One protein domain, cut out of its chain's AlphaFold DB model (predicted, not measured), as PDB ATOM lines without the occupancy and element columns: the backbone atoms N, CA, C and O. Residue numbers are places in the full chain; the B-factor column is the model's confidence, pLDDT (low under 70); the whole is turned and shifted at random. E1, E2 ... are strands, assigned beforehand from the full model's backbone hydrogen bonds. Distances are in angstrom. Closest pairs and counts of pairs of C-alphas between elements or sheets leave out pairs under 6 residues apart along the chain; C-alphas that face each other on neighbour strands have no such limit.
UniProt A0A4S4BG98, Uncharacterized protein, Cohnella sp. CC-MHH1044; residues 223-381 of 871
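This is residues 223 to 381 of the 871 residues of an uncharacterized protein of Cohnella sp. CC-MHH1044 (UniProt A0A4S4BG98). With little regular structure, this is two sheets partly face to face, strands crossed, the four-stranded E6 - E7 - E2 - E9 and the three-stranded E1 - E8 - E5, with the hairpin E3 and E4 at one end. The 159 printed residues hold nine strands and no named helix, all strand, antiparallel, 62 residues in named elements. The whole is compact, radius of gyration of the C-alphas 16.1 A, spanning 48 by 35 by 27 A.

E1, residues 240 to 244, is antiparallel to E8, residues 341 to 345, with N 244 and O 341 2.8 A apart. E2, residues 258 to 267, runs on into E3, residues 269 to 273, at 34 degrees. E3 and E4, residues 276 to 280, form a hairpin, N 271 to O 278 2.8 A. E5, residues 294 to 298, is E8's other neighbour, N 295 to O 344 2.9 A. E6, residues 306 to 313, and E7, residues 324 to 336, form a hairpin, N 310 to O 328 2.9 A. E7 bends by 103 degrees at residue 333. E2 is an inner strand with two antiparallel neighbours, E7, with N 264 and O 327 2.8 A apart, and E9, residues 366 to 371, with N 263 and O 369 2.8 A apart.

E1 begins at C-alpha 240 (-21.142, 28.318, -27.820); E9 ends at C-alpha 371 (-0.922, 32.470, -21.303). E7 measures 28.6 A.

The printed part has no cut. Links E1 to E2, E4 to E5 and E8 to E9 are long. Confidence is low in 62 residues, among them 359 to 381.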
ATOM      1  N   ASN A 223     -16.841  23.167 -20.249       68.00
ATOM      2  CA  ASN A 223     -17.920  22.562 -20.996       68.00
ATOM      3  C   ASN A 223     -17.736  22.895 -22.469       68.00
ATOM      4  O   ASN A 223     -17.804  24.059 -22.857       68.00
ATOM      5  N   VAL A 224     -17.474  21.876 -23.280       65.88
ATOM      6  CA  VAL A 224     -17.325  22.047 -24.722       65.88
ATOM      7  C   VAL A 224     -18.718  22.219 -25.327       65.88
ATOM      8  O   VAL A 224     -19.562  21.333 -25.258       65.88
ATOM      9  N   GLY A 225     -18.962  23.376 -25.931       55.34
ATOM     10  CA  GLY A 225     -20.262  23.796 -26.461       55.34
ATOM     11  C   GLY A 225     -20.714  23.055 -27.723       55.34
ATOM     12  O   GLY A 225     -21.844  23.240 -28.166       55.34
ATOM     13  N   PHE A 226     -19.884  22.157 -28.265       61.28
ATOM     14  CA  PHE A 226     -20.320  21.178 -29.266       61.28
ATOM     15  C   PHE A 226     -21.227  20.087 -28.680       61.28
ATOM     16  O   PHE A 226     -21.823  19.326 -29.446       61.28
ATOM     17  N   SER A 227     -21.342  20.015 -27.349       48.88
ATOM     18  CA  SER A 227     -22.066  18.949 -26.673       48.88
ATOM     19  C   SER A 227     -23.568  18.979 -26.924       48.88
ATOM     20  O   SER A 227     -24.230  20.004 -26.759       48.88
ATOM     21  N   GLY A 228     -24.101  17.841 -27.375       48.78
ATOM     22  CA  GLY A 228     -25.508  17.677 -27.750       48.78
ATOM     23  C   GLY A 228     -25.886  18.183 -29.149       48.78
ATOM     24  O   GLY A 228     -27.064  18.128 -29.508       48.78
ATOM     25  N   LYS A 229     -24.933  18.663 -29.965       62.84
ATOM     26  CA  LYS A 229     -25.197  18.992 -31.377       62.84
ATOM     27  C   LYS A 229     -25.195  17.709 -32.231       62.84
ATOM     28  O   LYS A 229     -24.335  16.851 -32.033       62.84
ATOM     29  N   PRO A 230     -26.144  17.540 -33.173       57.66
ATOM     30  CA  PRO A 230     -26.226  16.332 -33.986       57.66
ATOM     31  C   PRO A 230     -25.044  16.203 -34.959       57.66
ATOM     32  O   PRO A 230     -24.397  17.180 -35.328       57.66
ATOM     33  N   SER A 231     -24.791  14.974 -35.401       60.22
ATOM     34  CA  SER A 231     -23.767  14.651 -36.397       60.22
ATOM     35  C   SER A 231     -23.909  15.509 -37.663       60.22
ATOM     36  O   SER A 231     -25.008  15.609 -38.213       60.22
ATOM     37  N   GLY A 232     -22.821  16.136 -38.125       60.12
ATOM     38  CA  GLY A 232     -22.840  17.006 -39.312       60.12
ATOM     39  C   GLY A 232     -23.568  18.350 -39.141       60.12
ATOM     40  O   GLY A 232     -23.908  18.986 -40.136       60.12
ATOM     41  N   TYR A 233     -23.833  18.786 -37.905       69.88
ATOM     42  CA  TYR A 233     -24.455  20.080 -37.614       69.88
ATOM     43  C   TYR A 233     -23.574  21.268 -38.041       69.88
ATOM     44  O   TYR A 233     -22.397  21.343 -37.682       69.88
ATOM     45  N   THR A 234     -24.172  22.223 -38.763       72.56
ATOM     46  CA  THR A 234     -23.571  23.528 -39.080       72.56
ATOM     47  C   THR A 234     -23.791  24.486 -37.917       72.56
ATOM     48  O   THR A 234     -24.939  24.727 -37.525       72.56
ATOM     49  N   LEU A 235     -22.704  25.046 -37.385       77.31
ATOM     50  CA  LEU A 235     -22.774  25.995 -36.281       77.31
ATOM     51  C   LEU A 235     -23.588  27.232 -36.676       77.31
ATOM     52  O   LEU A 235     -23.557  27.693 -37.810       77.31
ATOM     53  N   GLN A 236     -24.360  27.750 -35.730       80.69
ATOM     54  CA  GLN A 236     -25.197  28.931 -35.904       80.69
ATOM     55  C   GLN A 236     -24.624  30.102 -35.106       80.69
ATOM     56  O   GLN A 236     -23.873  29.930 -34.148       80.69
ATOM     57  N   ARG A 237     -25.021  31.324 -35.460       82.44
ATOM     58  CA  ARG A 237     -24.655  32.533 -34.704       82.44
ATOM     59  C   ARG A 237     -25.016  32.385 -33.227       82.44
ATOM     60  O   ARG A 237     -26.119  31.947 -32.901       82.44
ATOM     61  N   ASN A 238     -24.121  32.832 -32.350       82.50
ATOM     62  CA  ASN A 238     -24.200  32.676 -30.896       82.50
ATOM     63  C   ASN A 238     -24.083  31.236 -30.378       82.50
ATOM     64  O   ASN A 238     -24.194  31.051 -29.164       82.50
ATOM     65  N   ASP A 239     -23.839  30.234 -31.231       82.19
ATOM     66  CA  ASP A 239     -23.517  28.899 -30.734       82.19
ATOM     67  C   ASP A 239     -22.220  28.956 -29.925       82.19
ATOM     68  O   ASP A 239     -21.182  29.445 -30.381       82.19
ATOM     69  N   SER A 240     -22.295  28.449 -28.698       82.62
ATOM     70  CA  SER A 240     -21.142  28.318 -27.820       82.62
ATOM     71  C   SER A 240     -20.171  27.284 -28.379       82.62
ATOM     72  O   SER A 240     -20.566  26.177 -28.737       82.62
ATOM     73  N   LEU A 241     -18.887  27.621 -28.387       78.31
ATOM     74  CA  LEU A 241     -17.804  26.693 -28.706       78.31
ATOM     75  C   LEU A 241     -17.323  25.994 -27.441       78.31
ATOM     76  O   LEU A 241     -17.147  24.780 -27.431       78.31
ATOM     77  N   PHE A 242     -17.160  26.749 -26.353       75.69
ATOM     78  CA  PHE A 242     -16.946  26.217 -25.011       75.69
ATOM     79  C   PHE A 242     -17.181  27.287 -23.941       75.69
ATOM     80  O   PHE A 242     -16.997  28.483 -24.167       75.69
ATOM     81  N   THR A 243     -17.552  26.833 -22.752       78.38
ATOM     82  CA  THR A 243     -17.630  27.630 -21.528       78.38
ATOM     83  C   THR A 243     -16.594  27.111 -20.552       78.38
ATOM     84  O   THR A 243     -16.487  25.903 -20.366       78.38
ATOM     85  N   PHE A 244     -15.843  27.995 -19.911       76.19
ATOM     86  CA  PHE A 244     -14.804  27.608 -18.971       76.19
ATOM     87  C   PHE A 244     -14.716  28.559 -17.781       76.19
ATOM     88  O   PHE A 244     -15.101  29.726 -17.857       76.19
ATOM     89  N   ARG A 245     -14.179  28.044 -16.678       76.75
ATOM     90  CA  ARG A 245     -13.733  28.817 -15.523       76.75
ATOM     91  C   ARG A 245     -12.241  28.554 -15.334       76.75
ATOM     92  O   ARG A 245     -11.883  27.401 -15.083       76.75
ATOM     93  N   PRO A 246     -11.372  29.565 -15.476       70.75
ATOM     94  CA  PRO A 246      -9.939  29.391 -15.295       70.75
ATOM     95  C   PRO A 246      -9.574  28.898 -13.892       70.75
ATOM     96  O   PRO A 246     -10.271  29.141 -12.910       70.75
ATOM     97  N   ASP A 247      -8.438  28.215 -13.809       63.16
ATOM     98  CA  ASP A 247      -7.846  27.784 -12.551       63.16
ATOM     99  C   ASP A 247      -7.104  28.946 -11.851       63.16
ATOM    100  O   ASP A 247      -6.327  29.677 -12.479       63.16
ATOM    101  N   THR A 248      -7.315  29.096 -10.539       57.34
ATOM    102  CA  THR A 248      -6.632  30.062  -9.660       57.34
ATOM    103  C   THR A 248      -5.439  29.460  -8.903       57.34
ATOM    104  O   THR A 248      -4.993  30.055  -7.926       57.34
ATOM    105  N   ASN A 249      -4.948  28.271  -9.282       54.25
ATOM    106  CA  ASN A 249      -3.963  27.502  -8.514       54.25
ATOM    107  C   ASN A 249      -2.730  28.331  -8.075       54.25
ATOM    108  O   ASN A 249      -1.874  28.642  -8.903       54.25
ATOM    109  N   PRO A 250      -2.568  28.597  -6.764       44.25
ATOM    110  CA  PRO A 250      -1.469  29.407  -6.239       44.25
ATOM    111  C   PRO A 250      -0.110  28.686  -6.246       44.25
ATOM    112  O   PRO A 250       0.907  29.298  -5.936       44.25
ATOM    113  N   ALA A 251      -0.066  27.385  -6.570       45.81
ATOM    114  CA  ALA A 251       1.176  26.608  -6.639       45.81
ATOM    115  C   ALA A 251       1.914  26.739  -7.985       45.81
ATOM    116  O   ALA A 251       3.041  26.259  -8.109       45.81
ATOM    117  N   LEU A 252       1.295  27.362  -8.993       47.38
ATOM    118  CA  LEU A 252       1.929  27.663 -10.275       47.38
ATOM    119  C   LEU A 252       2.353  29.133 -10.251       47.38
ATOM    120  O   LEU A 252       1.521  30.030 -10.278       47.38
ATOM    121  N   SER A 253       3.656  29.371 -10.114       39.09
ATOM    122  CA  SER A 253       4.229  30.718 -10.107       39.09
ATOM    123  C   SER A 253       4.381  31.238 -11.548       39.09
ATOM    124  O   SER A 253       4.860  30.472 -12.389       39.09
ATOM    125  N   PRO A 254       4.036  32.510 -11.841       47.25
ATOM    126  CA  PRO A 254       3.636  33.546 -10.887       47.25
ATOM    127  C   PRO A 254       2.124  33.557 -10.564       47.25
ATOM    128  O   PRO A 254       1.310  33.135 -11.385       47.25
ATOM    129  N   PRO A 255       1.738  34.081  -9.382       51.59
ATOM    130  CA  PRO A 255       0.365  34.120  -8.867       51.59
ATOM    131  C   PRO A 255      -0.465  35.262  -9.482       51.59
ATOM    132  O   PRO A 255      -1.144  36.005  -8.773       51.59
ATOM    133  N   ASP A 256      -0.395  35.446 -10.798       55.22
ATOM    134  CA  ASP A 256      -1.179  36.487 -11.454       55.22
ATOM    135  C   ASP A 256      -2.617  35.996 -11.655       55.22
ATOM    136  O   ASP A 256      -2.896  35.057 -12.405       55.22
ATOM    137  N   ASN A 257      -3.561  36.682 -11.007       56.88
ATOM    138  CA  ASN A 257      -5.003  36.414 -11.096       56.88
ATOM    139  C   ASN A 257      -5.601  36.709 -12.484       56.88
ATOM    140  O   ASN A 257      -6.825  36.674 -12.640       56.88
ATOM    141  N   ALA A 258      -4.769  37.012 -13.486       65.62
ATOM    142  CA  ALA A 258      -5.222  37.394 -14.806       65.62
ATOM    143  C   ALA A 258      -4.442  36.732 -15.952       65.62
ATOM    144  O   ALA A 258      -3.284  36.344 -15.809       65.62
ATOM    145  N   PHE A 259      -5.097  36.585 -17.102       71.62
ATOM    146  CA  PHE A 259      -4.506  36.088 -18.350       71.62
ATOM    147  C   PHE A 259      -4.913  36.990 -19.516       71.62
ATOM    148  O   PHE A 259      -5.912  37.698 -19.439       71.62
ATOM    149  N   THR A 260      -4.129  37.006 -20.586       75.44
ATOM    150  CA  THR A 260      -4.338  37.907 -21.737       75.44
ATOM    151  C   THR A 260      -4.485  37.154 -23.043       75.44
ATOM    152  O   THR A 260      -4.955  37.746 -24.012       75.44
ATOM    153  N   SER A 261      -4.155  35.861 -23.077       77.56
ATOM    154  CA  SER A 261      -4.423  35.026 -24.237       77.56
ATOM    155  C   SER A 261      -4.998  33.663 -23.887       77.56
ATOM    156  O   SER A 261      -4.750  33.094 -22.818       77.56
ATOM    157  N   LEU A 262      -5.820  33.173 -24.807       78.75
ATOM    158  CA  LEU A 262      -6.516  31.900 -24.764       78.75
ATOM    159  C   LEU A 262      -6.197  31.165 -26.060       78.75
ATOM    160  O   LEU A 262      -6.552  31.644 -27.131       78.75
ATOM    161  N   SER A 263      -5.577  29.996 -25.975       76.00
ATOM    162  CA  SER A 263      -5.357  29.134 -27.131       76.00
ATOM    163  C   SER A 263      -6.105  27.825 -26.953       76.00
ATOM    164  O   SER A 263      -6.120  27.270 -25.855       76.00
ATOM    165  N   PHE A 264      -6.700  27.294 -28.017       73.50
ATOM    166  CA  PHE A 264      -7.252  25.947 -27.988       73.50
ATOM    167  C   PHE A 264      -6.807  25.107 -29.177       73.50
ATOM    168  O   PHE A 264      -6.655  25.597 -30.293       73.50
ATOM    169  N   ILE A 265      -6.623  23.814 -28.923       72.81
ATOM    170  CA  ILE A 265      -6.278  22.819 -29.933       72.81
ATOM    171  C   ILE A 265      -7.492  21.925 -30.169       72.81
ATOM    172  O   ILE A 265      -7.951  21.237 -29.252       72.81
ATOM    173  N   LEU A 266      -7.971  21.910 -31.410       74.19
ATOM    174  CA  LEU A 266      -9.074  21.085 -31.882       74.19
ATOM    175  C   LEU A 266      -8.530  19.875 -32.647       74.19
ATOM    176  O   LEU A 266      -8.009  20.012 -33.753       74.19
ATOM    177  N   LYS A 267      -8.642  18.683 -32.056       74.56
ATOM    178  CA  LYS A 267      -8.246  17.399 -32.669       74.56
ATOM    179  C   LYS A 267      -9.459  16.698 -33.275       74.56
ATOM    180  O   LYS A 267     -10.551  16.868 -32.747       74.56
ATOM    181  N   SER A 268      -9.264  15.865 -34.306       74.75
ATOM    182  CA  SER A 268     -10.321  15.019 -34.895       74.75
ATOM    183  C   SER A 268     -11.201  14.340 -33.840       74.75
ATOM    184  O   SER A 268     -10.697  13.812 -32.844       74.75
ATOM    185  N   ALA A 269     -12.507  14.295 -34.104       70.88
ATOM    186  CA  ALA A 269     -13.433  13.455 -33.356       70.88
ATOM    187  C   ALA A 269     -13.156  11.971 -33.650       70.88
ATOM    188  O   ALA A 269     -12.410  11.635 -34.576       70.88
ATOM    189  N   TYR A 270     -13.760  11.068 -32.880       65.69
ATOM    190  CA  TYR A 270     -13.676   9.638 -33.155       65.69
ATOM    191  C   TYR A 270     -15.044   8.974 -33.187       65.69
ATOM    192  O   TYR A 270     -15.966   9.336 -32.457       65.69
ATOM    193  N   LYS A 271     -15.148   7.946 -34.024       66.44
ATOM    194  CA  LYS A 271     -16.306   7.071 -34.141       66.44
ATOM    195  C   LYS A 271     -15.891   5.661 -33.738       66.44
ATOM    196  O   LYS A 271     -14.845   5.172 -34.159       66.44
ATOM    197  N   GLN A 272     -16.672   5.030 -32.868       62.59
ATOM    198  CA  GLN A 272     -16.394   3.677 -32.399       62.59
ATOM    199  C   GLN A 272     -17.151   2.675 -33.273       62.59
ATOM    200  O   GLN A 272     -18.377   2.720 -33.344       62.59
ATOM    201  N   GLU A 273     -16.429   1.776 -33.939       68.31
ATOM    202  CA  GLU A 273     -16.995   0.775 -34.849       68.31
ATOM    203  C   GLU A 273     -16.251  -0.558 -34.666       68.31
ATOM    204  O   GLU A 273     -15.024  -0.591 -34.612       68.31
ATOM    205  N   ASN A 274     -16.986  -1.673 -34.550       50.75
ATOM    206  CA  ASN A 274     -16.441  -3.042 -34.485       50.75
ATOM    207  C   ASN A 274     -15.312  -3.265 -33.453       50.75
ATOM    208  O   ASN A 274     -14.367  -4.008 -33.710       50.75
ATOM    209  N   GLY A 275     -15.393  -2.624 -32.283       50.94
ATOM    210  CA  GLY A 275     -14.379  -2.756 -31.227       50.94
ATOM    211  C   GLY A 275     -13.101  -1.930 -31.444       50.94
ATOM    212  O   GLY A 275     -12.178  -2.052 -30.643       50.94
ATOM    213  N   GLY A 276     -13.052  -1.076 -32.476       61.56
ATOM    214  CA  GLY A 276     -11.973  -0.114 -32.737       61.56
ATOM    215  C   GLY A 276     -12.469   1.334 -32.865       61.56
ATOM    216  O   GLY A 276     -13.665   1.611 -32.747       61.56
ATOM    217  N   TYR A 277     -11.537   2.263 -33.111       66.44
ATOM    218  CA  TYR A 277     -11.813   3.694 -33.290       66.44
ATOM    219  C   TYR A 277     -11.380   4.172 -34.680       66.44
ATOM    220  O   TYR A 277     -10.272   3.863 -35.122       66.44
ATOM    221  N   THR A 278     -12.226   4.960 -35.344       74.81
ATOM    222  CA  THR A 278     -11.893   5.686 -36.578       74.81
ATOM    223  C   THR A 278     -11.937   7.193 -36.329       74.81
ATOM    224  O   THR A 278     -12.849   7.693 -35.673       74.81
ATOM    225  N   TYR A 279     -10.938   7.929 -36.823       75.62
ATOM    226  CA  TYR A 279     -10.862   9.384 -36.660       75.62
ATOM    227  C   TYR A 279     -11.673  10.108 -37.737       75.62
ATOM    228  O   TYR A 279     -11.606   9.749 -38.911       75.62
ATOM    229  N   GLN A 280     -12.413  11.137 -37.327       75.25
ATOM    230  CA  GLN A 280     -13.238  11.982 -38.185       75.25
ATOM    231  C   GLN A 280     -12.775  13.445 -38.055       75.25
ATOM    232  O   GLN A 280     -12.896  14.030 -36.974       75.25
ATOM    233  N   PRO A 281     -12.182  14.034 -39.109       79.44
ATOM    234  CA  PRO A 281     -11.602  15.372 -39.048       79.44
ATOM    235  C   PRO A 281     -12.664  16.472 -39.061       79.44
ATOM    236  O   PRO A 281     -13.692  16.352 -39.723       79.44
ATOM    237  N   TYR A 282     -12.371  17.577 -38.375       78.81
ATOM    238  CA  TYR A 282     -13.120  18.824 -38.528       78.81
ATOM    239  C   TYR A 282     -12.737  19.479 -39.859       78.81
ATOM    240  O   TYR A 282     -11.559  19.478 -40.237       78.81
ATOM    241  N   GLN A 283     -13.716  20.046 -40.566       81.06
ATOM    242  CA  GLN A 283     -13.450  20.849 -41.761       81.06
ATOM    243  C   GLN A 283     -13.457  22.317 -41.357       81.06
ATOM    244  O   GLN A 283     -14.473  22.819 -40.881       81.06
ATOM    245  N   ILE A 284     -12.308  22.971 -41.507       84.38
ATOM    246  CA  ILE A 284     -12.106  24.355 -41.092       84.38
ATOM    247  C   ILE A 284     -11.607  25.134 -42.297       84.38
ATOM    248  O   ILE A 284     -10.562  24.790 -42.857       84.38
ATOM    249  N   ASP A 285     -12.353  26.164 -42.690       86.56
ATOM    250  CA  ASP A 285     -11.916  27.094 -43.725       86.56
ATOM    251  C   ASP A 285     -11.146  28.250 -43.084       86.56
ATOM    252  O   ASP A 285     -11.706  29.257 -42.656       86.56
ATOM    253  N   LEU A 286      -9.825  28.096 -43.004       86.06
ATOM    254  CA  LEU A 286      -8.947  29.118 -42.426       86.06
ATOM    255  C   LEU A 286      -8.966  30.443 -43.208       86.06
ATOM    256  O   LEU A 286      -8.531  31.452 -42.664       86.06
ATOM    257  N   SER A 287      -9.425  30.455 -44.467       85.38
ATOM    258  CA  SER A 287      -9.468  31.676 -45.282       85.38
ATOM    259  C   SER A 287     -10.690  32.549 -44.999       85.38
ATOM    260  O   SER A 287     -10.646  33.752 -45.259       85.38
ATOM    261  N   GLU A 288     -11.743  31.961 -44.433       84.00
ATOM    262  CA  GLU A 288     -12.975  32.655 -44.046       84.00
ATOM    263  C   GLU A 288     -13.023  32.981 -42.545       84.00
ATOM    264  O   GLU A 288     -13.869  33.758 -42.118       84.00
ATOM    265  N   LEU A 289     -12.085  32.452 -41.749       87.56
ATOM    266  CA  LEU A 289     -11.997  32.712 -40.315       87.56
ATOM    267  C   LEU A 289     -11.328  34.048 -39.975       87.56
ATOM    268  O   LEU A 289     -10.205  34.343 -40.386       87.56
ATOM    269  N   SER A 290     -11.981  34.816 -39.108       87.06
ATOM    270  CA  SER A 290     -11.512  36.110 -38.625       87.06
ATOM    271  C   SER A 290     -11.805  36.325 -37.136       87.06
ATOM    272  O   SER A 290     -12.641  35.664 -36.524       87.06
ATOM    273  N   ALA A 291     -11.149  37.328 -36.546       85.88
ATOM    274  CA  ALA A 291     -11.416  37.778 -35.177       85.88
ATOM    275  C   ALA A 291     -12.897  38.123 -34.928       85.88
ATOM    276  O   ALA A 291     -13.400  37.902 -33.829       85.88
ATOM    277  N   SER A 292     -13.593  38.673 -35.932       87.00
ATOM    278  CA  SER A 292     -14.998  39.078 -35.813       87.00
ATOM    279  C   SER A 292     -15.977  37.912 -35.770       87.00
ATOM    280  O   SER A 292     -17.134  38.133 -35.420       87.00
ATOM    281  N   ASP A 293     -15.554  36.692 -36.094       88.44
ATOM    282  CA  ASP A 293     -16.429  35.515 -36.062       88.44
ATOM    283  C   ASP A 293     -16.621  34.966 -34.653       88.44
ATOM    284  O   ASP A 293     -17.519  34.161 -34.416       88.44
ATOM    285  N   PHE A 294     -15.830  35.448 -33.694       89.69
ATOM    286  CA  PHE A 294     -15.836  34.971 -32.324       89.69
ATOM    287  C   PHE A 294     -16.153  36.087 -31.338       89.69
ATOM    288  O   PHE A 294     -15.801  37.251 -31.518       89.69
ATOM    289  N   GLU A 295     -16.799  35.703 -30.247       90.12
ATOM    290  CA  GLU A 295     -17.054  36.573 -29.113       90.12
ATOM    291  C   GLU A 295     -16.775  35.794 -27.827       90.12
ATOM    292  O   GLU A 295     -17.336  34.718 -27.609       90.12
ATOM    293  N   LEU A 296     -15.903  36.333 -26.974       91.00
ATOM    294  CA  LEU A 296     -15.765  35.870 -25.599       91.00
ATOM    295  C   LEU A 296     -16.693  36.716 -24.728       91.00
ATOM    296  O   LEU A 296     -16.574  37.939 -24.730       91.00
ATOM    297  N   VAL A 297     -17.590  36.085 -23.976       90.75
ATOM    298  CA  VAL A 297     -18.474  36.773 -23.025       90.75
ATOM    299  C   VAL A 297     -18.208  36.315 -21.598       90.75
ATOM    300  O   VAL A 297     -17.893  35.147 -21.370       90.75
ATOM    301  N   ASP A 298     -18.338  37.224 -20.635       88.75
ATOM    302  CA  ASP A 298     -18.334  36.871 -19.212       88.75
ATOM    303  C   ASP A 298     -19.712  36.370 -18.732       88.75
ATOM    304  O   ASP A 298     -20.684  36.309 -19.490       88.75
ATOM    305  N   SER A 299     -19.825  36.029 -17.445       81.31
ATOM    306  CA  SER A 299     -21.071  35.540 -16.836       81.31
ATOM    307  C   SER A 299     -22.247  36.527 -16.870       81.31
ATOM    308  O   SER A 299     -23.386  36.103 -16.688       81.31
ATOM    309  N   SER A 300     -22.003  37.821 -17.106       83.38
ATOM    310  CA  SER A 300     -23.056  38.829 -17.298       83.38
ATOM    311  C   SER A 300     -23.528  38.929 -18.754       83.38
ATOM    312  O   SER A 300     -24.481  39.651 -19.045       83.38
ATOM    313  N   GLY A 301     -22.875  38.201 -19.667       81.62
ATOM    314  CA  GLY A 301     -23.085  38.297 -21.108       81.62
ATOM    315  C   GLY A 301     -22.336  39.463 -21.754       81.62
ATOM    316  O   GLY A 301     -22.604  39.780 -22.912       81.62
ATOM    317  N   THR A 302     -21.413  40.109 -21.031       87.62
ATOM    318  CA  THR A 302     -20.638  41.237 -21.556       87.62
ATOM    319  C   THR A 302     -19.508  40.729 -22.441       87.62
ATOM    320  O   THR A 302     -18.689  39.916 -22.009       87.62
ATOM    321  N   ALA A 303     -19.458  41.229 -23.676       87.31
ATOM    322  CA  ALA A 303     -18.427  40.912 -24.656       87.31
ATOM    323  C   ALA A 303     -17.060  41.469 -24.251       87.31
ATOM    324  O   ALA A 303     -16.932  42.638 -23.876       87.31
ATOM    325  N   ILE A 304     -16.027  40.649 -24.397       88.56
ATOM    326  CA  ILE A 304     -14.648  41.008 -24.093       88.56
ATOM    327  C   ILE A 304     -13.930  41.346 -25.401       88.56
ATOM    328  O   ILE A 304     -13.887  40.508 -26.305       88.56
ATOM    329  N   PRO A 305     -13.338  42.549 -25.526       84.25
ATOM    330  CA  PRO A 305     -12.676  42.960 -26.755       84.25
ATOM    331  C   PRO A 305     -11.450  42.097 -27.067       84.25
ATOM    332  O   PRO A 305     -10.463  42.099 -26.322       84.25
ATOM    333  N   LEU A 306     -11.492  41.427 -28.218       86.81
ATOM    334  CA  LEU A 306     -10.334  40.756 -28.794       86.81
ATOM    335  C   LEU A 306      -9.339  41.790 -29.353       86.81
ATOM    336  O   LEU A 306      -9.731  42.823 -29.904       86.81
ATOM    337  N   ASP A 307      -8.051  41.521 -29.180       85.19
ATOM    338  CA  ASP A 307      -6.946  42.263 -29.783       85.19
ATOM    339  C   ASP A 307      -6.500  41.607 -31.090       85.19
ATOM    340  O   ASP A 307      -6.613  42.210 -32.157       85.19
ATOM    341  N   THR A 308      -6.071  40.343 -31.025       86.88
ATOM    342  CA  THR A 308      -5.640  39.572 -32.198       86.88
ATOM    343  C   THR A 308      -6.172  38.140 -32.162       86.88
ATOM    344  O   THR A 308      -6.478  37.594 -31.101       86.88
ATOM    345  N   PHE A 309      -6.297  37.546 -33.348       91.19
ATOM    346  CA  PHE A 309      -6.717  36.166 -33.568       91.19
ATOM    347  C   PHE A 309      -5.746  35.496 -34.540       91.19
ATOM    348  O   PHE A 309      -5.425  36.083 -35.575       91.19
ATOM    349  N   HIS A 310      -5.314  34.279 -34.220       89.25
ATOM    350  CA  HIS A 310      -4.505  33.439 -35.101       89.25
ATOM    351  C   HIS A 310      -5.073  32.020 -35.137       89.25
ATOM    352  O   HIS A 310      -5.478  31.486 -34.106       89.25
ATOM    353  N   ALA A 311      -5.100  31.399 -36.316       89.38
ATOM    354  CA  ALA A 311      -5.512  30.010 -36.474       89.38
ATOM    355  C   ALA A 311      -4.658  29.305 -37.527       89.38
ATOM    356  O   ALA A 311      -4.419  29.837 -38.612       89.38
ATOM    357  N   GLU A 312      -4.213  28.090 -37.217       87.56
ATOM    358  CA  GLU A 312      -3.343  27.318 -38.101       87.56
ATOM    359  C   GLU A 312      -3.494  25.800 -37.907       87.56
ATOM    360  O   GLU A 312      -3.912  25.337 -36.842       87.56
ATOM    361  N   PRO A 313      -3.139  24.975 -38.908       83.31
ATOM    362  CA  PRO A 313      -3.037  23.531 -38.728       83.31
ATOM    363  C   PRO A 313      -1.874  23.189 -37.783       83.31
ATOM    364  O   PRO A 313      -0.727  23.555 -38.033       83.31
ATOM    365  N   PHE A 314      -2.141  22.430 -36.723       68.25
ATOM    366  CA  PHE A 314      -1.161  22.084 -35.692       68.25
ATOM    367  C   PHE A 314      -0.610  20.669 -35.915       68.25
ATOM    368  O   PHE A 314      -1.109  19.709 -35.345       68.25
ATOM    369  N   VAL A 315       0.426  20.535 -36.751       62.44
ATOM    370  CA  VAL A 315       1.189  19.288 -37.007       62.44
ATOM    371  C   VAL A 315       0.327  18.076 -37.433       62.44
ATOM    372  O   VAL A 315      -0.293  17.393 -36.619       62.44
ATOM    373  N   SER A 316       0.344  17.704 -38.721       56.78
ATOM    374  CA  SER A 316      -0.320  16.469 -39.177       56.78
ATOM    375  C   SER A 316       0.385  15.237 -38.594       56.78
ATOM    376  O   SER A 316       1.559  15.009 -38.887       56.78
ATOM    377  N   SER A 317      -0.307  14.401 -37.818       55.84
ATOM    378  CA  SER A 317       0.280  13.241 -37.117       55.84
ATOM    379  C   SER A 317       0.708  12.073 -38.029       55.84
ATOM    380  O   SER A 317       0.926  10.963 -37.548       55.84
ATOM    381  N   GLY A 318       0.754  12.268 -39.353       59.25
ATOM    382  CA  GLY A 318       0.982  11.215 -40.354       59.25
ATOM    383  C   GLY A 318      -0.100  10.124 -40.392       59.25
ATOM    384  O   GLY A 318      -0.062   9.256 -41.260       59.25
ATOM    385  N   THR A 319      -1.073  10.166 -39.476       67.44
ATOM    386  CA  THR A 319      -2.159   9.193 -39.357       67.44
ATOM    387  C   THR A 319      -3.295   9.598 -40.302       67.44
ATOM    388  O   THR A 319      -3.838  10.696 -40.150       67.44
ATOM    389  N   PRO A 320      -3.684   8.756 -41.277       65.31
ATOM    390  CA  PRO A 320      -4.764   9.077 -42.207       65.31
ATOM    391  C   PRO A 320      -6.074   9.415 -41.477       65.31
ATOM    392  O   PRO A 320      -6.493   8.679 -40.586       65.31
ATOM    393  N   GLY A 321      -6.722  10.525 -41.846       68.00
ATOM    394  CA  GLY A 321      -7.988  10.978 -41.242       68.00
ATOM    395  C   GLY A 321      -7.856  11.752 -39.920       68.00
ATOM    396  O   GLY A 321      -8.864  12.179 -39.356       68.00
ATOM    397  N   TYR A 322      -6.634  11.974 -39.427       72.50
ATOM    398  CA  TYR A 322      -6.379  12.752 -38.215       72.50
ATOM    399  C   TYR A 322      -5.934  14.185 -38.551       72.50
ATOM    400  O   TYR A 322      -4.876  14.396 -39.142       72.50
ATOM    401  N   SER A 323      -6.733  15.173 -38.155       72.56
ATOM    402  CA  SER A 323      -6.467  16.606 -38.296       72.56
ATOM    403  C   SER A 323      -6.390  17.264 -36.924       72.56
ATOM    404  O   SER A 323      -7.141  16.896 -36.015       72.56
ATOM    405  N   VAL A 324      -5.527  18.267 -36.796       77.25
ATOM    406  CA  VAL A 324      -5.413  19.086 -35.591       77.25
ATOM    407  C   VAL A 324      -5.275  20.546 -36.005       77.25
ATOM    408  O   VAL A 324      -4.474  20.855 -36.884       77.25
ATOM    409  N   TYR A 325      -6.038  21.429 -35.371       81.56
ATOM    410  CA  TYR A 325      -5.988  22.875 -35.587       81.56
ATOM    411  C   TYR A 325      -5.705  23.581 -34.264       81.56
ATOM    412  O   TYR A 325      -6.217  23.162 -33.228       81.56
ATOM    413  N   SER A 326      -4.889  24.628 -34.306       82.50
ATOM    414  CA  SER A 326      -4.631  25.532 -33.188       82.50
ATOM    415  C   SER A 326      -5.333  26.854 -33.446       82.50
ATOM    416  O   SER A 326      -5.296  27.367 -34.563       82.50
ATOM    417  N   PHE A 327      -5.952  27.395 -32.407       84.81
ATOM    418  CA  PHE A 327      -6.580  28.706 -32.385       84.81
ATOM    419  C   PHE A 327      -5.993  29.496 -31.227       84.81
ATOM    420  O   PHE A 327      -5.839  28.947 -30.139       84.81
ATOM    421  N   GLU A 328      -5.710  30.774 -31.430       86.94
ATOM    422  CA  GLU A 328      -5.174  31.679 -30.424       86.94
ATOM    423  C   GLU A 328      -5.935  33.005 -30.445       86.94
ATOM    424  O   GLU A 328      -6.097  33.641 -31.485       86.94
ATOM    425  N   PHE A 329      -6.394  33.415 -29.268       87.94
ATOM    426  CA  PHE A 329      -7.164  34.622 -29.014       87.94
ATOM    427  C   PHE A 329      -6.395  35.476 -28.014       87.94
ATOM    428  O   PHE A 329      -6.204  35.058 -26.872       87.94
ATOM    429  N   ASN A 330      -5.984  36.674 -28.413       86.06
ATOM    430  CA  ASN A 330      -5.344  37.648 -27.532       86.06
ATOM    431  C   ASN A 330      -6.330  38.764 -27.202       86.06
ATOM    432  O   ASN A 330      -7.018  39.250 -28.095       86.06
ATOM    433  N   TYR A 331      -6.390  39.198 -25.947       86.38
ATOM    434  CA  TYR A 331      -7.360  40.177 -25.455       86.38
ATOM    435  C   TYR A 331      -6.683  41.476 -25.026       86.38
ATOM    436  O   TYR A 331      -5.590  41.476 -24.461       86.38
ATOM    437  N   LYS A 332      -7.376  42.602 -25.235       81.44
ATOM    438  CA  LYS A 332      -6.856  43.943 -24.902       81.44
ATOM    439  C   LYS A 332      -6.735  44.192 -23.401       81.44
ATOM    440  O   LYS A 332      -5.992  45.071 -22.971       81.44
ATOM    441  N   THR A 333      -7.507  43.458 -22.610       81.44
ATOM    442  CA  THR A 333      -7.568  43.579 -21.154       81.44
ATOM    443  C   THR A 333      -7.317  42.228 -20.519       81.44
ATOM    444  O   THR A 333      -7.814  41.214 -21.006       81.44
ATOM    445  N   ALA A 334      -6.594  42.225 -19.403       80.62
ATOM    446  CA  ALA A 334      -6.367  41.013 -18.637       80.62
ATOM    447  C   ALA A 334      -7.695  40.481 -18.063       80.62
ATOM    448  O   ALA A 334      -8.502  41.235 -17.516       80.62
ATOM    449  N   LEU A 335      -7.915  39.182 -18.224       78.31
ATOM    450  CA  LEU A 335      -9.123  38.457 -17.861       78.31
ATOM    451  C   LEU A 335      -8.999  37.856 -16.468       78.31
ATOM    452  O   LEU A 335      -8.019  37.183 -16.174       78.31
ATOM    453  N   ASP A 336     -10.009  38.065 -15.631       77.75
ATOM    454  CA  ASP A 336     -10.081  37.578 -14.252       77.75
ATOM    455  C   ASP A 336     -10.265  36.054 -14.204       77.75
ATOM    456  O   ASP A 336     -11.279  35.531 -14.674       77.75
ATOM    457  N   ARG A 337      -9.308  35.341 -13.606       74.62
ATOM    458  CA  ARG A 337      -9.334  33.876 -13.494       74.62
ATOM    459  C   ARG A 337     -10.458  33.332 -12.604       74.62
ATOM    460  O   ARG A 337     -10.751  32.146 -12.666       74.62
ATOM    461  N   THR A 338     -11.108  34.164 -11.793       70.12
ATOM    462  CA  THR A 338     -12.184  33.731 -10.886       70.12
ATOM    463  C   THR A 338     -13.554  33.639 -11.560       70.12
ATOM    464  O   THR A 338     -14.459  33.009 -10.998       70.12
ATOM    465  N   LYS A 339     -13.710  34.233 -12.752       76.81
ATOM    466  CA  LYS A 339     -14.977  34.352 -13.490       76.81
ATOM    467  C   LYS A 339     -15.172  33.240 -14.521       76.81
ATOM    468  O   LYS A 339     -14.220  32.627 -14.992       76.81
ATOM    469  N   ASN A 340     -16.431  33.021 -14.896       83.44
ATOM    470  CA  ASN A 340     -16.796  32.139 -16.001       83.44
ATOM    471  C   ASN A 340     -16.776  32.916 -17.318       83.44
ATOM    472  O   ASN A 340     -17.275  34.044 -17.371       83.44
ATOM    473  N   TYR A 341     -16.277  32.273 -18.368       86.00
ATOM    474  CA  TYR A 341     -16.265  32.803 -19.724       86.00
ATOM    475  C   TYR A 341     -16.865  31.806 -20.707       86.00
ATOM    476  O   TYR A 341     -16.660  30.599 -20.577       86.00
ATOM    477  N   THR A 342     -17.551  32.309 -21.727       88.94
ATOM    478  CA  THR A 342     -18.049  31.519 -22.856       88.94
ATOM    479  C   THR A 342     -17.481  32.079 -24.148       88.94
ATOM    480  O   THR A 342     -17.734  33.235 -24.476       88.94
ATOM    481  N   LEU A 343     -16.732  31.259 -24.887       87.88
ATOM    482  CA  LEU A 343     -16.380  31.553 -26.273       87.88
ATOM    483  C   LEU A 343     -17.510  31.044 -27.168       87.88
ATOM    484  O   LEU A 343     -17.882  29.870 -27.085       87.88
ATOM    485  N   ARG A 344     -18.049  31.909 -28.022       88.62
ATOM    486  CA  ARG A 344     -19.133  31.588 -28.959       88.62
ATOM    487  C   ARG A 344     -18.876  32.177 -30.340       88.62
ATOM    488  O   ARG A 344     -18.060  33.089 -30.478       88.62
ATOM    489  N   LEU A 345     -19.612  31.689 -31.336       87.19
ATOM    490  CA  LEU A 345     -19.720  32.386 -32.613       87.19
ATOM    491  C   LEU A 345     -20.415  33.729 -32.405       87.19
ATOM    492  O   LEU A 345     -21.434  33.813 -31.718       87.19
ATOM    493  N   SER A 346     -19.877  34.780 -33.002       85.88
ATOM    494  CA  SER A 346     -20.459  36.110 -32.910       85.88
ATOM    495  C   SER A 346     -21.772  36.199 -33.699       85.88
ATOM    496  O   SER A 346     -22.139  35.332 -34.498       85.88
ATOM    497  N   SER A 347     -22.483  37.310 -33.520       81.31
ATOM    498  CA  SER A 347     -23.668  37.623 -34.326       81.31
ATOM    499  C   SER A 347     -23.361  37.934 -35.802       81.31
ATOM    500  O   SER A 347     -24.293  38.002 -36.610       81.31
ATOM    501  N   THR A 348     -22.085  38.118 -36.160       80.25
ATOM    502  CA  THR A 348     -21.634  38.439 -37.521       80.25
ATOM    503  C   THR A 348     -21.034  37.251 -38.270       80.25
ATOM    504  O   THR A 348     -20.887  37.360 -39.484       80.25
ATOM    505  N   SER A 349     -20.758  36.133 -37.593       82.75
ATOM    506  CA  SER A 349     -20.278  34.894 -38.221       82.75
ATOM    507  C   SER A 349     -21.308  34.316 -39.206       82.75
ATOM    508  O   SER A 349     -22.533  34.450 -39.016       82.75
ATOM    509  N   SER A 350     -20.819  33.686 -40.279       77.38
ATOM    510  CA  SER A 350     -21.674  32.955 -41.220       77.38
ATOM    511  C   SER A 350     -22.097  31.591 -40.664       77.38
ATOM    512  O   SER A 350     -23.220  31.164 -40.932       77.38
ATOM    513  N   GLY A 351     -21.255  30.968 -39.830       70.94
ATOM    514  CA  GLY A 351     -21.459  29.644 -39.242       70.94
ATOM    515  C   GLY A 351     -20.911  28.495 -40.098       70.94
ATOM    516  O   GLY A 351     -20.853  27.356 -39.631       70.94
ATOM    517  N   ASP A 352     -20.485  28.785 -41.330       77.19
ATOM    518  CA  ASP A 352     -19.952  27.808 -42.284       77.19
ATOM    519  C   ASP A 352     -18.433  27.597 -42.155       77.19
ATOM    520  O   ASP A 352     -17.900  26.635 -42.721       77.19
ATOM    521  N   GLU A 353     -17.746  28.441 -41.379       80.38
ATOM    522  CA  GLU A 353     -16.284  28.458 -41.255       80.38
ATOM    523  C   GLU A 353     -15.736  27.212 -40.527       80.38
ATOM    524  O   GLU A 353     -14.588  26.803 -40.734       80.38
ATOM    525  N   ILE A 354     -16.560  26.585 -39.677       80.25
ATOM    526  CA  ILE A 354     -16.236  25.363 -38.927       80.25
ATOM    527  C   ILE A 354     -17.377  24.356 -39.092       80.25
ATOM    528  O   ILE A 354     -18.468  24.535 -38.549       80.25
ATOM    529  N   LYS A 355     -17.107  23.240 -39.775       78.31
ATOM    530  CA  LYS A 355     -18.073  22.144 -39.935       78.31
ATOM    531  C   LYS A 355     -17.714  20.969 -39.039       78.31
ATOM    532  O   LYS A 355     -16.588  20.456 -39.068       78.31
ATOM    533  N   LEU A 356     -18.699  20.540 -38.250       75.38
ATOM    534  CA  LEU A 356     -18.557  19.409 -37.344       75.38
ATOM    535  C   LEU A 356     -18.535  18.081 -38.127       75.38
ATOM    536  O   LEU A 356     -19.277  17.932 -39.102       75.38
ATOM    537  N   PRO A 357     -17.703  17.107 -37.718       72.00
ATOM    538  CA  PRO A 357     -17.656  15.790 -38.347       72.00
ATOM    539  C   PRO A 357     -18.945  14.982 -38.124       72.00
ATOM    540  O   PRO A 357     -19.718  15.245 -37.203       72.00
ATOM    541  N   ASP A 358     -19.135  13.927 -38.926       71.25
ATOM    542  CA  ASP A 358     -20.171  12.905 -38.709       71.25
ATOM    543  C   ASP A 358     -19.752  11.917 -37.593       71.25
ATOM    544  O   ASP A 358     -19.559  10.716 -37.806       71.25
ATOM    545  N   ALA A 359     -19.495  12.448 -36.397       64.62
ATOM    546  CA  ALA A 359     -19.107  11.692 -35.211       64.62
ATOM    547  C   ALA A 359     -19.516  12.417 -33.930       64.62
ATOM    548  O   ALA A 359     -19.760  13.619 -33.925       64.62
ATOM    549  N   ASN A 360     -19.526  11.679 -32.817       56.75
ATOM    550  CA  ASN A 360     -19.724  12.273 -31.504       56.75
ATOM    551  C   ASN A 360     -18.528  13.190 -31.161       56.75
ATOM    552  O   ASN A 360     -17.407  12.723 -30.935       56.75
ATOM    553  N   THR A 361     -18.784  14.498 -31.138       56.19
ATOM    554  CA  THR A 361     -17.810  15.562 -30.864       56.19
ATOM    555  C   THR A 361     -17.512  15.743 -29.370       56.19
ATOM    556  O   THR A 361     -16.480  16.329 -29.046       56.19
ATOM    557  N   ASP A 362     -18.311  15.148 -28.469       48.22
ATOM    558  CA  ASP A 362     -18.107  15.145 -27.002       48.22
ATOM    559  C   ASP A 362     -16.824  14.435 -26.575       48.22
ATOM    560  O   ASP A 362     -16.376  14.544 -25.435       48.22
ATOM    561  N   LYS A 363     -16.242  13.659 -27.488       42.88
ATOM    562  CA  LYS A 363     -15.058  12.848 -27.232       42.88
ATOM    563  C   LYS A 363     -13.821  13.345 -27.992       42.88
ATOM    564  O   LYS A 363     -12.788  12.679 -28.017       42.88
ATOM    565  N   GLY A 364     -13.898  14.525 -28.615       44.16
ATOM    566  CA  GLY A 364     -12.724  15.201 -29.170       44.16
ATOM    567  C   GLY A 364     -11.720  15.544 -28.065       44.16
ATOM    568  O   GLY A 364     -12.098  15.960 -26.976       44.16
ATOM    569  N   ASN A 365     -10.423  15.362 -28.316       49.03
ATOM    570  CA  ASN A 365      -9.398  15.795 -27.366       49.03
ATOM    571  C   ASN A 365      -9.206  17.316 -27.499       49.03
ATOM    572  O   ASN A 365      -8.566  17.768 -28.448       49.03
ATOM    573  N   PHE A 366      -9.735  18.083 -26.549       53.88
ATOM    574  CA  PHE A 366      -9.545  19.531 -26.456       53.88
ATOM    575  C   PHE A 366      -8.370  19.850 -25.536       53.88
ATOM    576  O   PHE A 366      -8.275  19.315 -24.432       53.88
ATOM    577  N   ILE A 367      -7.465  20.722 -25.980       58.66
ATOM    578  CA  ILE A 367      -6.441  21.306 -25.106       58.66
ATOM    579  C   ILE A 367      -6.713  22.797 -25.061       58.66
ATOM    580  O   ILE A 367      -6.648  23.436 -26.104       58.66
ATOM    581  N   LEU A 368      -7.014  23.333 -23.881       58.38
ATOM    582  CA  LEU A 368      -7.109  24.771 -23.650       58.38
ATOM    583  C   LEU A 368      -5.853  25.228 -22.900       58.38
ATOM    584  O   LEU A 368      -5.499  24.672 -21.855       58.38
ATOM    585  N   ILE A 369      -5.181  26.227 -23.457       63.09
ATOM    586  CA  ILE A 369      -3.955  26.835 -22.949       63.09
ATOM    587  C   ILE A 369      -4.275  28.299 -22.655       63.09
ATOM    588  O   ILE A 369      -4.918  28.974 -23.455       63.09
ATOM    589  N   MET A 370      -3.850  28.794 -21.498       59.53
ATOM    590  CA  MET A 370      -3.995  30.203 -21.127       59.53
ATOM    591  C   MET A 370      -2.610  30.762 -20.841       59.53
ATOM    592  O   MET A 370      -1.918  30.221 -19.977       59.53
ATOM    593  N   ASN A 371      -2.219  31.837 -21.528       57.59
ATOM    594  CA  ASN A 371      -0.922  32.470 -21.303       57.59
ATOM    595  C   ASN A 371      -1.092  33.806 -20.566       57.59
ATOM    596  O   ASN A 371      -2.062  34.549 -20.755       57.59
ATOM    597  N   SER A 372      -0.141  34.086 -19.677       54.75
ATOM    598  CA  SER A 372      -0.022  35.365 -18.974       54.75
ATOM    599  C   SER A 372       1.200  36.116 -19.495       54.75
ATOM    600  O   SER A 372       2.152  35.498 -19.969       54.75
ATOM    601  N   ASN A 373       1.206  37.441 -19.359       45.06
ATOM    602  CA  ASN A 373       2.292  38.303 -19.843       45.06
ATOM    603  C   ASN A 373       3.648  38.063 -19.146       45.06
ATOM    604  O   ASN A 373       4.630  38.698 -19.523       45.06
ATOM    605  N   ALA A 374       3.707  37.216 -18.111       41.94
ATOM    606  CA  ALA A 374       4.872  37.092 -17.242       41.94
ATOM    607  C   ALA A 374       5.723  35.826 -17.456       41.94
ATOM    608  O   ALA A 374       6.882  35.857 -17.060       41.94
ATOM    609  N   TYR A 375       5.232  34.745 -18.080       37.25
ATOM    610  CA  TYR A 375       6.012  33.504 -18.259       37.25
ATOM    611  C   TYR A 375       5.495  32.643 -19.434       37.25
ATOM    612  O   TYR A 375       4.310  32.322 -19.491       37.25
ATOM    613  N   GLU A 376       6.397  32.214 -20.331       34.59
ATOM    614  CA  GLU A 376       6.164  31.198 -21.380       34.59
ATOM    615  C   GLU A 376       6.119  29.773 -20.791       34.59
ATOM    616  O   GLU A 376       6.909  28.893 -21.137       34.59
ATOM    617  N   SER A 377       5.211  29.510 -19.861       35.34
ATOM    618  CA  SER A 377       4.886  28.139 -19.473       35.34
ATOM    619  C   SER A 377       3.479  27.821 -19.953       35.34
ATOM    620  O   SER A 377       2.480  28.265 -19.394       35.34
ATOM    621  N   SER A 378       3.402  27.030 -21.024       37.19
ATOM    622  CA  SER A 378       2.169  26.442 -21.538       37.19
ATOM    623  C   SER A 378       1.576  25.506 -20.481       37.19
ATOM    624  O   SER A 378       1.903  24.317 -20.425       37.19
ATOM    625  N   TYR A 379       0.735  26.036 -19.596       42.69
ATOM    626  CA  TYR A 379       0.017  25.220 -18.628       42.69
ATOM    627  C   TYR A 379      -1.216  24.625 -19.302       42.69
ATOM    628  O   TYR A 379      -2.172  25.326 -19.636       42.69
ATOM    629  N   ASN A 380      -1.204  23.303 -19.473       43.00
ATOM    630  CA  ASN A 380      -2.405  22.537 -19.787       43.00
ATOM    631  C   ASN A 380      -3.319  22.580 -18.559       43.00
ATOM    632  O   ASN A 380      -3.288  21.696 -17.709       43.00
ATOM    633  N   THR A 381      -4.122  23.628 -18.446       46.41
ATOM    634  CA  THR A 381      -4.999  23.876 -17.288       46.41
ATOM    635  C   THR A 381      -6.109  22.833 -17.108       46.41
ATOM    636  O   THR A 381      -6.757  22.802 -16.067       46.41
TER     637      THR A 381